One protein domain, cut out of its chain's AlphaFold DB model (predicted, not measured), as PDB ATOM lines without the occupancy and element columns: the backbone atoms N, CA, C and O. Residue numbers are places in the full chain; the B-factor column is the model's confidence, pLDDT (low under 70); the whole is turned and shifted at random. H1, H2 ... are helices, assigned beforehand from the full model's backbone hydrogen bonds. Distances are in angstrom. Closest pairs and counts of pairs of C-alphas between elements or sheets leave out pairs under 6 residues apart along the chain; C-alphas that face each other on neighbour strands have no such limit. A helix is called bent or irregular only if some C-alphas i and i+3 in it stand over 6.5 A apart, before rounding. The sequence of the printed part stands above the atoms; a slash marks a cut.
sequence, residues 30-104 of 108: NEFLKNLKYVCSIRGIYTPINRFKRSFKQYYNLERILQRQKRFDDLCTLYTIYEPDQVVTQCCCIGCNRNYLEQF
ATOM      1  N   ASN A  30     166.793 158.875 100.655       78.35
ATOM      2  CA  ASN A  30     167.283 159.593  99.487       78.35
ATOM      3  C   ASN A  30     166.172 160.270  98.666       78.35
ATOM      4  O   ASN A  30     166.443 161.279  98.017       78.35
ATOM      5  N   GLU A  31     164.937 159.768  98.706       83.46
ATOM      6  CA  GLU A  31     163.805 160.341  97.969       83.46
ATOM      7  C   GLU A  31     163.447 161.739  98.483       83.46
ATOM      8  O   GLU A  31     163.379 162.693  97.711       83.46
ATOM      9  N   PHE A  32     163.322 161.894  99.802       85.44
ATOM     10  CA  PHE A  32     163.102 163.201 100.424       85.44
ATOM     11  C   PHE A  32     164.234 164.176 100.101       85.44
ATOM     12  O   PHE A  32     163.968 165.325  99.768       85.44
ATOM     13  N   LEU A  33     165.497 163.736 100.151       82.86
ATOM     14  CA  LEU A  33     166.628 164.613  99.829       82.86
ATOM     15  C   LEU A  33     166.617 165.055  98.362       82.86
ATOM     16  O   LEU A  33     166.968 166.199  98.075       82.86
ATOM     17  N   LYS A  34     166.217 164.174  97.439       85.71
ATOM     18  CA  LYS A  34     166.039 164.516  96.022       85.71
ATOM     19  C   LYS A  34     164.916 165.535  95.841       85.71
ATOM     20  O   LYS A  34     165.155 166.574  95.236       85.71
ATOM     21  N   ASN A  35     163.749 165.286  96.432       87.14
ATOM     22  CA  ASN A  35     162.598 166.187  96.364       87.14
ATOM     23  C   ASN A  35     162.895 167.548  97.002       87.14
ATOM     24  O   ASN A  35     162.590 168.586  96.426       87.14
ATOM     25  N   LEU A  36     163.577 167.564  98.145       86.26
ATOM     26  CA  LEU A  36     163.991 168.795  98.806       86.26
ATOM     27  C   LEU A  36     164.970 169.600  97.940       86.26
ATOM     28  O   LEU A  36     164.806 170.807  97.779       86.26
ATOM     29  N   LYS A  37     165.965 168.939  97.333       86.96
ATOM     30  CA  LYS A  37     166.880 169.588  96.382       86.96
ATOM     31  C   LYS A  37     166.144 170.124  95.158       86.96
ATOM     32  O   LYS A  37     166.464 171.218  94.711       86.96
ATOM     33  N   TYR A  38     165.169 169.381  94.642       88.26
ATOM     34  CA  TYR A  38     164.358 169.802  93.505       88.26
ATOM     35  C   TYR A  38     163.539 171.061  93.826       88.26
ATOM     36  O   TYR A  38     163.595 172.036  93.082       88.26
ATOM     37  N   VAL A  39     162.852 171.081  94.974       88.52
ATOM     38  CA  VAL A  39     162.054 172.232  95.427       88.52
ATOM     39  C   VAL A  39     162.934 173.457  95.689       88.52
ATOM     40  O   VAL A  39     162.623 174.556  95.227       88.52
ATOM     41  N   CYS A  40     164.062 173.293  96.383       88.14
ATOM     42  CA  CYS A  40     164.937 174.423  96.694       88.14
ATOM     43  C   CYS A  40     165.736 174.918  95.485       88.14
ATOM     44  O   CYS A  40     165.987 176.121  95.380       88.14
ATOM     45  N   SER A  41     166.083 174.028  94.550       87.93
ATOM     46  CA  SER A  41     166.832 174.347  93.336       87.93
ATOM     47  C   SER A  41     168.074 175.200  93.663       87.93
ATOM     48  O   SER A  41     168.841 174.866  94.571       87.93
ATOM     49  N   ILE A  42     168.263 176.323  92.968       88.25
ATOM     50  CA  ILE A  42     169.408 177.234  93.106       88.25
ATOM     51  C   ILE A  42     169.447 177.938  94.474       88.25
ATOM     52  O   ILE A  42     170.528 178.307  94.927       88.25
ATOM     53  N   ARG A  43     168.310 178.086  95.172       87.64
ATOM     54  CA  ARG A  43     168.266 178.750  96.492       87.64
ATOM     55  C   ARG A  43     169.118 178.014  97.519       87.64
ATOM     56  O   ARG A  43     169.676 178.622  98.427       87.64
ATOM     57  N   GLY A  44     169.236 176.698  97.367       84.13
ATOM     58  CA  GLY A  44     169.874 175.841  98.351       84.13
ATOM     59  C   GLY A  44     168.984 175.580  99.566       84.13
ATOM     60  O   GLY A  44     167.924 176.181  99.756       84.13
ATOM     61  N   ILE A  45     169.421 174.618 100.373       83.70
ATOM     62  CA  ILE A  45     168.684 174.135 101.539       83.70
ATOM     63  C   ILE A  45     169.163 174.913 102.764       83.70
ATOM     64  O   ILE A  45     170.335 174.833 103.139       83.70
ATOM     65  N   TYR A  46     168.245 175.622 103.411       76.76
ATOM     66  CA  TYR A  46     168.443 176.159 104.743       76.76
ATOM     67  C   TYR A  46     168.434 174.996 105.735       76.76
ATOM     68  O   TYR A  46     167.412 174.348 105.961       76.76
ATOM     69  N   THR A  47     169.581 174.703 106.341       64.15
ATOM     70  CA  THR A  47     169.658 173.738 107.438       64.15
ATOM     71  C   THR A  47     169.493 174.473 108.767       64.15
ATOM     72  O   THR A  47     170.496 174.946 109.311       64.15
ATOM     73  N   PRO A  48     168.291 174.553 109.375       58.12
ATOM     74  CA  PRO A  48     168.203 174.867 110.789       58.12
ATOM     75  C   PRO A  48     168.890 173.719 111.532       58.12
ATOM     76  O   PRO A  48     168.340 172.624 111.685       58.12
ATOM     77  N   ILE A  49     170.133 173.973 111.949       52.59
ATOM     78  CA  ILE A  49     171.089 173.010 112.519       52.59
ATOM     79  C   ILE A  49     170.466 172.173 113.652       52.59
ATOM     80  O   ILE A  49     170.871 171.034 113.871       52.59
ATOM     81  N   ASN A  50     169.430 172.688 114.316       54.26
ATOM     82  CA  ASN A  50     168.752 172.010 115.416       54.26
ATOM     83  C   ASN A  50     167.663 171.011 114.982       54.26
ATOM     84  O   ASN A  50     167.497 170.001 115.659       54.26
ATOM     85  N   ARG A  51     166.956 171.228 113.858       55.10
ATOM     86  CA  ARG A  51     165.915 170.286 113.384       55.10
ATOM     87  C   ARG A  51     166.500 169.132 112.568       55.10
ATOM     88  O   ARG A  51     166.037 168.006 112.680       55.10
ATOM     89  N   PHE A  52     167.566 169.370 111.804       56.12
ATOM     90  CA  PHE A  52     168.128 168.328 110.934       56.12
ATOM     91  C   PHE A  52     169.177 167.426 111.600       56.12
ATOM     92  O   PHE A  52     169.278 166.255 111.236       56.12
ATOM     93  N   LYS A  53     169.948 167.906 112.591       51.12
ATOM     94  CA  LYS A  53     171.050 167.102 113.166       51.12
ATOM     95  C   LYS A  53     170.588 165.816 113.859       51.12
ATOM     96  O   LYS A  53     171.301 164.818 113.792       51.12
ATOM     97  N   ARG A  54     169.413 165.812 114.502       53.63
ATOM     98  CA  ARG A  54     168.839 164.579 115.079       53.63
ATOM     99  C   ARG A  54     168.247 163.678 113.999       53.63
ATOM    100  O   ARG A  54     168.557 162.488 113.964       53.63
ATOM    101  N   SER A  55     167.518 164.287 113.068       53.84
ATOM    102  CA  SER A  55     166.886 163.626 111.929       53.84
ATOM    103  C   SER A  55     167.874 162.808 111.078       53.84
ATOM    104  O   SER A  55     167.600 161.648 110.786       53.84
ATOM    105  N   PHE A  56     169.067 163.330 110.751       53.99
ATOM    106  CA  PHE A  56     170.038 162.602 109.911       53.99
ATOM    107  C   PHE A  56     170.653 161.365 110.577       53.99
ATOM    108  O   PHE A  56     170.884 160.356 109.913       53.99
ATOM    109  N   LYS A  57     170.903 161.406 111.893       55.98
ATOM    110  CA  LYS A  57     171.473 160.254 112.611       55.98
ATOM    111  C   LYS A  57     170.480 159.090 112.693       55.98
ATOM    112  O   LYS A  57     170.889 157.932 112.711       55.98
ATOM    113  N   GLN A  58     169.185 159.392 112.716       55.46
ATOM    114  CA  GLN A  58     168.118 158.396 112.630       55.46
ATOM    115  C   GLN A  58     167.878 157.934 111.183       55.46
ATOM    116  O   GLN A  58     167.558 156.771 110.959       55.46
ATOM    117  N   TYR A  59     168.116 158.806 110.203       53.88
ATOM    118  CA  TYR A  59     167.886 158.564 108.777       53.88
ATOM    119  C   TYR A  59     168.618 157.343 108.220       53.88
ATOM    120  O   TYR A  59     168.006 156.494 107.577       53.88
ATOM    121  N   TYR A  60     169.904 157.206 108.550       52.60
ATOM    122  CA  TYR A  60     170.706 156.052 108.131       52.60
ATOM    123  C   TYR A  60     170.260 154.740 108.794       52.60
ATOM    124  O   TYR A  60     170.468 153.662 108.241       52.60
ATOM    125  N   ASN A  61     169.618 154.809 109.964       56.14
ATOM    126  CA  ASN A  61     169.062 153.628 110.622       56.14
ATOM    127  C   ASN A  61     167.678 153.263 110.068       56.14
ATOM    128  O   ASN A  61     167.358 152.078 109.983       56.14
ATOM    129  N   LEU A  62     166.880 154.252 109.648       56.37
ATOM    130  CA  LEU A  62     165.542 154.042 109.091       56.37
ATOM    131  C   LEU A  62     165.590 153.280 107.762       56.37
ATOM    132  O   LEU A  62     164.841 152.324 107.580       56.37
ATOM    133  N   GLU A  63     166.519 153.646 106.871       55.45
ATOM    134  CA  GLU A  63     166.697 153.001 105.558       55.45
ATOM    135  C   GLU A  63     167.002 151.498 105.696       55.45
ATOM    136  O   GLU A  63     166.528 150.674 104.915       55.45
ATOM    137  N   ARG A  64     167.697 151.107 106.772       57.05
ATOM    138  CA  ARG A  64     167.993 149.702 107.082       57.05
ATOM    139  C   ARG A  64     166.801 148.951 107.693       57.05
ATOM    140  O   ARG A  64     166.722 147.731 107.575       57.05
ATOM    141  N   ILE A  65     165.877 149.658 108.347       56.77
ATOM    142  CA  ILE A  65     164.665 149.081 108.955       56.77
ATOM    143  C   ILE A  65     163.533 148.932 107.918       56.77
ATOM    144  O   ILE A  65     162.735 147.997 108.013       56.77
ATOM    145  N   LEU A  66     163.525 149.781 106.886       56.04
ATOM    146  CA  LEU A  66     162.541 149.832 105.795       56.04
ATOM    147  C   LEU A  66     162.439 148.558 104.932       56.04
ATOM    148  O   LEU A  66     161.457 148.394 104.215       56.04
ATOM    149  N   GLN A  67     163.364 147.597 105.049       57.60
ATOM    150  CA  GLN A  67     163.254 146.293 104.370       57.60
ATOM    151  C   GLN A  67     162.100 145.408 104.890       57.60
ATOM    152  O   GLN A  67     161.833 144.347 104.327       57.60
ATOM    153  N   ARG A  68     161.395 145.807 105.960       60.22
ATOM    154  CA  ARG A  68     160.198 145.111 106.464       60.22
ATOM    155  C   ARG A  68     159.059 146.110 106.661       60.22
ATOM    156  O   ARG A  68     159.016 146.768 107.695       60.22
ATOM    157  N   GLN A  69     158.113 146.168 105.720       59.65
ATOM    158  CA  GLN A  69     156.976 147.109 105.737       59.65
ATOM    159  C   GLN A  69     156.253 147.180 107.094       59.65
ATOM    160  O   GLN A  69     156.049 148.268 107.612       59.65
ATOM    161  N   LYS A  70     155.981 146.038 107.747       61.29
ATOM    162  CA  LYS A  70     155.306 146.015 109.061       61.29
ATOM    163  C   LYS A  70     156.053 146.803 110.150       61.29
ATOM    164  O   LYS A  70     155.428 147.423 110.994       61.29
ATOM    165  N   ARG A  71     157.390 146.817 110.111       70.95
ATOM    166  CA  ARG A  71     158.201 147.579 111.075       70.95
ATOM    167  C   ARG A  71     158.198 149.073 110.786       70.95
ATOM    168  O   ARG A  71     158.513 149.843 111.684       70.95
ATOM    169  N   PHE A  72     157.904 149.470 109.553       71.48
ATOM    170  CA  PHE A  72     157.884 150.872 109.170       71.48
ATOM    171  C   PHE A  72     156.688 151.594 109.789       71.48
ATOM    172  O   PHE A  72     156.881 152.646 110.385       71.48
ATOM    173  N   ASP A  73     155.494 151.002 109.741       75.56
ATOM    174  CA  ASP A  73     154.300 151.604 110.348       75.56
ATOM    175  C   ASP A  73     154.408 151.674 111.878       75.56
ATOM    176  O   ASP A  73     154.093 152.708 112.473       75.56
ATOM    177  N   ASP A  74     154.943 150.626 112.518       79.41
ATOM    178  CA  ASP A  74     155.234 150.628 113.960       79.41
ATOM    179  C   ASP A  74     156.214 151.754 114.325       79.41
ATOM    180  O   ASP A  74     156.023 152.495 115.290       79.41
ATOM    181  N   LEU A  75     157.267 151.918 113.524       78.95
ATOM    182  CA  LEU A  75     158.280 152.940 113.739       78.95
ATOM    183  C   LEU A  75     157.720 154.340 113.508       78.95
ATOM    184  O   LEU A  75     157.971 155.242 114.304       78.95
ATOM    185  N   CYS A  76     156.915 154.512 112.467       84.31
ATOM    186  CA  CYS A  76     156.230 155.760 112.201       84.31
ATOM    187  C   CYS A  76     155.239 156.124 113.298       84.31
ATOM    188  O   CYS A  76     155.155 157.295 113.649       84.31
ATOM    189  N   THR A  77     154.575 155.140 113.902       86.01
ATOM    190  CA  THR A  77     153.728 155.345 115.082       86.01
ATOM    191  C   THR A  77     154.544 155.875 116.263       86.01
ATOM    192  O   THR A  77     154.128 156.805 116.943       86.01
ATOM    193  N   LEU A  78     155.746 155.338 116.495       83.37
ATOM    194  CA  LEU A  78     156.635 155.853 117.540       83.37
ATOM    195  C   LEU A  78     157.105 157.279 117.231       83.37
ATOM    196  O   LEU A  78     157.054 158.145 118.102       83.37
ATOM    197  N   TYR A  79     157.532 157.550 115.999       83.41
ATOM    198  CA  TYR A  79     158.008 158.877 115.608       83.41
ATOM    199  C   TYR A  79     156.920 159.945 115.683       83.41
ATOM    200  O   TYR A  79     157.196 161.049 116.146       83.41
ATOM    201  N   THR A  80     155.683 159.629 115.297       85.31
ATOM    202  CA  THR A  80     154.565 160.575 115.410       85.31
ATOM    203  C   THR A  80     154.187 160.872 116.859       85.31
ATOM    204  O   THR A  80     153.721 161.973 117.132       85.31
ATOM    205  N   ILE A  81     154.427 159.948 117.795       86.26
ATOM    206  CA  ILE A  81     154.183 160.161 119.231       86.26
ATOM    207  C   ILE A  81     155.322 160.953 119.884       86.26
ATOM    208  O   ILE A  81     155.074 161.932 120.586       86.26
ATOM    209  N   TYR A  82     156.568 160.516 119.696       83.70
ATOM    210  CA  TYR A  82     157.712 161.047 120.444       83.70
ATOM    211  C   TYR A  82     158.365 162.261 119.785       83.70
ATOM    212  O   TYR A  82     158.945 163.099 120.475       83.70
ATOM    213  N   GLU A  83     158.304 162.356 118.458       83.43
ATOM    214  CA  GLU A  83     158.992 163.380 117.674       83.43
ATOM    215  C   GLU A  83     158.109 163.911 116.516       83.43
ATOM    216  O   GLU A  83     158.542 163.894 115.356       83.43
ATOM    217  N   PRO A  84     156.884 164.410 116.791       84.04
ATOM    218  CA  PRO A  84     155.936 164.831 115.753       84.04
ATOM    219  C   PRO A  84     156.468 165.966 114.871       84.04
ATOM    220  O   PRO A  84     156.191 165.999 113.676       84.04
ATOM    221  N   ASP A  85     157.270 166.874 115.426       81.44
ATOM    222  CA  ASP A  85     157.732 168.084 114.729       81.44
ATOM    223  C   ASP A  85     158.984 167.871 113.865       81.44
ATOM    224  O   ASP A  85     159.476 168.806 113.224       81.44
ATOM    225  N   GLN A  86     159.555 166.662 113.866       83.12
ATOM    226  CA  GLN A  86     160.729 166.373 113.052       83.12
ATOM    227  C   GLN A  86     160.345 166.305 111.575       83.12
ATOM    228  O   GLN A  86     159.349 165.693 111.194       83.12
ATOM    229  N   VAL A  87     161.198 166.880 110.726       83.48
ATOM    230  CA  VAL A  87     161.013 166.903 109.264       83.48
ATOM    231  C   VAL A  87     160.875 165.489 108.711       83.48
ATOM    232  O   VAL A  87     160.060 165.232 107.831       83.48
ATOM    233  N   VAL A  88     161.642 164.553 109.273       79.67
ATOM    234  CA  VAL A  88     161.572 163.138 108.910       79.67
ATOM    235  C   VAL A  88     160.221 162.554 109.291       79.67
ATOM    236  O   VAL A  88     159.609 161.917 108.452       79.67
ATOM    237  N   THR A  89     159.705 162.808 110.492       85.47
ATOM    238  CA  THR A  89     158.366 162.346 110.884       85.47
ATOM    239  C   THR A  89     157.291 162.898 109.946       85.47
ATOM    240  O   THR A  89     156.465 162.147 109.427       85.47
ATOM    241  N   GLN A  90     157.347 164.198 109.659       87.28
ATOM    242  CA  GLN A  90     156.377 164.875 108.803       87.28
ATOM    243  C   GLN A  90     156.416 164.357 107.364       87.28
ATOM    244  O   GLN A  90     155.380 164.011 106.810       87.28
ATOM    245  N   CYS A  91     157.597 164.222 106.766       88.92
ATOM    246  CA  CYS A  91     157.710 163.788 105.376       88.92
ATOM    247  C   CYS A  91     157.671 162.270 105.193       88.92
ATOM    248  O   CYS A  91     157.082 161.803 104.228       88.92
ATOM    249  N   CYS A  92     158.261 161.487 106.095       87.75
ATOM    250  CA  CYS A  92     158.388 160.038 105.937       87.75
ATOM    251  C   CYS A  92     157.174 159.275 106.491       87.75
ATOM    252  O   CYS A  92     156.740 158.297 105.886       87.75
ATOM    253  N   CYS A  93     156.585 159.730 107.604       88.76
ATOM    254  CA  CYS A  93     155.522 158.995 108.300       88.76
ATOM    255  C   CYS A  93     154.115 159.547 108.072       88.76
ATOM    256  O   CYS A  93     153.163 158.776 107.949       88.76
ATOM    257  N   ILE A  94     153.967 160.868 107.997       87.95
ATOM    258  CA  ILE A  94     152.670 161.507 107.738       87.95
ATOM    259  C   ILE A  94     152.494 161.683 106.229       87.95
ATOM    260  O   ILE A  94     151.565 161.139 105.635       87.95
ATOM    261  N   GLY A  95     153.455 162.356 105.610       89.63
ATOM    262  CA  GLY A  95     153.425 162.815 104.234       89.63
ATOM    263  C   GLY A  95     153.528 164.334 104.218       89.63
ATOM    264  O   GLY A  95     152.858 165.022 104.988       89.63
ATOM    265  N   CYS A  96     154.371 164.863 103.339       88.65
ATOM    266  CA  CYS A  96     154.569 166.296 103.194       88.65
ATOM    267  C   CYS A  96     154.401 166.719 101.738       88.65
ATOM    268  O   CYS A  96     154.566 165.922 100.815       88.65
ATOM    269  N   ASN A  97     154.011 167.971 101.534       89.42
ATOM    270  CA  ASN A  97     153.831 168.543 100.208       89.42
ATOM    271  C   ASN A  97     154.963 169.518  99.883       89.42
ATOM    272  O   ASN A  97     155.825 169.826 100.715       89.42
ATOM    273  N   ARG A  98     154.928 170.051  98.664       87.61
ATOM    274  CA  ARG A  98     155.879 171.064  98.213       87.61
ATOM    275  C   ARG A  98     155.962 172.262  99.166       87.61
ATOM    276  O   ARG A  98     157.061 172.660  99.530       87.61
ATOM    277  N   ASN A  99     154.824 172.792  99.615       88.93
ATOM    278  CA  ASN A  99     154.774 173.961 100.505       88.93
ATOM    279  C   ASN A  99     155.457 173.715 101.857       88.93
ATOM    280  O   ASN A  99     156.013 174.636 102.452       88.93
ATOM    281  N   TYR A 100     155.434 172.479 102.354       88.88
ATOM    282  CA  TYR A 100     156.192 172.107 103.542       88.88
ATOM    283  C   TYR A 100     157.702 172.115 103.269       88.88
ATOM    284  O   TYR A 100     158.464 172.669 104.058       88.88
ATOM    285  N   LEU A 101     158.135 171.554 102.131       87.76
ATOM    286  CA  LEU A 101     159.547 171.529 101.730       87.76
ATOM    287  C   LEU A 101     160.128 172.934 101.505       87.76
ATOM    288  O   LEU A 101     161.273 173.186 101.872       87.76
ATOM    289  N   GLU A 102     159.328 173.857 100.968       87.89
ATOM    290  CA  GLU A 102     159.693 175.264 100.743       87.89
ATOM    291  C   GLU A 102     160.213 175.972 102.007       87.89
ATOM    292  O   GLU A 102     161.103 176.816 101.921       87.89
ATOM    293  N   GLN A 103     159.737 175.586 103.197       87.63
ATOM    294  CA  GLN A 103     160.171 176.166 104.479       87.63
ATOM    295  C   GLN A 103     161.641 175.878 104.816       87.63
ATOM    296  O   GLN A 103     162.217 176.516 105.699       87.63
ATOM    297  N   PHE A 104     162.242 174.896 104.146       87.49
ATOM    298  CA  PHE A 104     163.640 174.510 104.321       87.49
ATOM    299  C   PHE A 104     164.530 175.026 103.200       87.49
ATOM    300  O   PHE A 104     165.709 174.686 103.158       87.49
TER     301      PHE A 104
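AT A GLANCE: This is residues 30 to 104 of the 108 residues of a protein of Schistosoma mansoni (UniProt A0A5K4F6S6). This is an elongated body of five helices with short H4 in the middle: H2 and H3 form a narrow V, closest near the turn that joins them, and H4 packs on both. H1 and small H5 pack together toward the other end of the long axis. The printed part has 75 residues with five named helices, in the order H1, H2, H3, H4, H5, and no named strand; the class is all helix. The whole is compact, with a radius of gyration of the C-alphas of 12.5 A, and spans 37 by 22 by 21 A.

HOW THE PARTS SIT: H1, residues 30 to 43, touches H5, residues 98 to 102, with its residues 36 to 40 alone; the closest C-alphas, those of Leu 36 and Leu 101, are 6.0 A apart. H2, residues 49 to 65, is apart from H1. H2 and H3, residues 69 to 82, are close but not clearly touching, at a shallow tilt of 23 degrees, opposite ways; their closest C-alphas, those of Ile 65 and Arg 71, are 7.0 A apart. H4, residues 87 to 94, touches H3 at a steep tilt of 56 degrees, opposite ways, with the C-alphas of Cys 76 and Cys 93 closest at 5.1 A. H4 also touches H2 at a steep tilt of 45 degrees, the same way, with the C-alphas of Ser 55 and Val 88 closest at 6.1 A. H1 and H4 are close but not clearly touching, with the C-alphas of Phe 32 and Cys 91 closest at 7.3 A. H4 and H5 are near each other, and H3 is apart from H1 and H5. In H5 every O i to N i+4 pair is within hydrogen-bond range; H1 has 8 of 10, H3 8 of 10, H4 3 of 4 and H2 6 of 13, with 8 of 14 O i to N i+3 pairs in H2.

IN THESE COORDINATES: H1 begins at C-alpha 30, (167.283, 159.593, 99.487), and is 19.4 A long; it is irregular, with C-alphas 39 and 42 9.2 A apart. H2 is 25.0 A long, with a kink of 35 degrees near residue 58, and is only just irregular: C-alphas 51 and 54 are 6.6 A apart. H3 is 20.3 A long and begins at C-alpha 69, (156.976, 147.109, 105.737). H4 is 10.1 A long and H5 6.2 A, ending at C-alpha 102, (159.693, 175.264, 100.743).

THE WHOLE: The two C-alphas farthest apart, those of Ile 42 and Lys 70, are 37.8 A apart. The printed part has no cut, and the four links between helices are tight. The mean pLDDT of the printed part is 75.6; residues 47 to 70 are under 70.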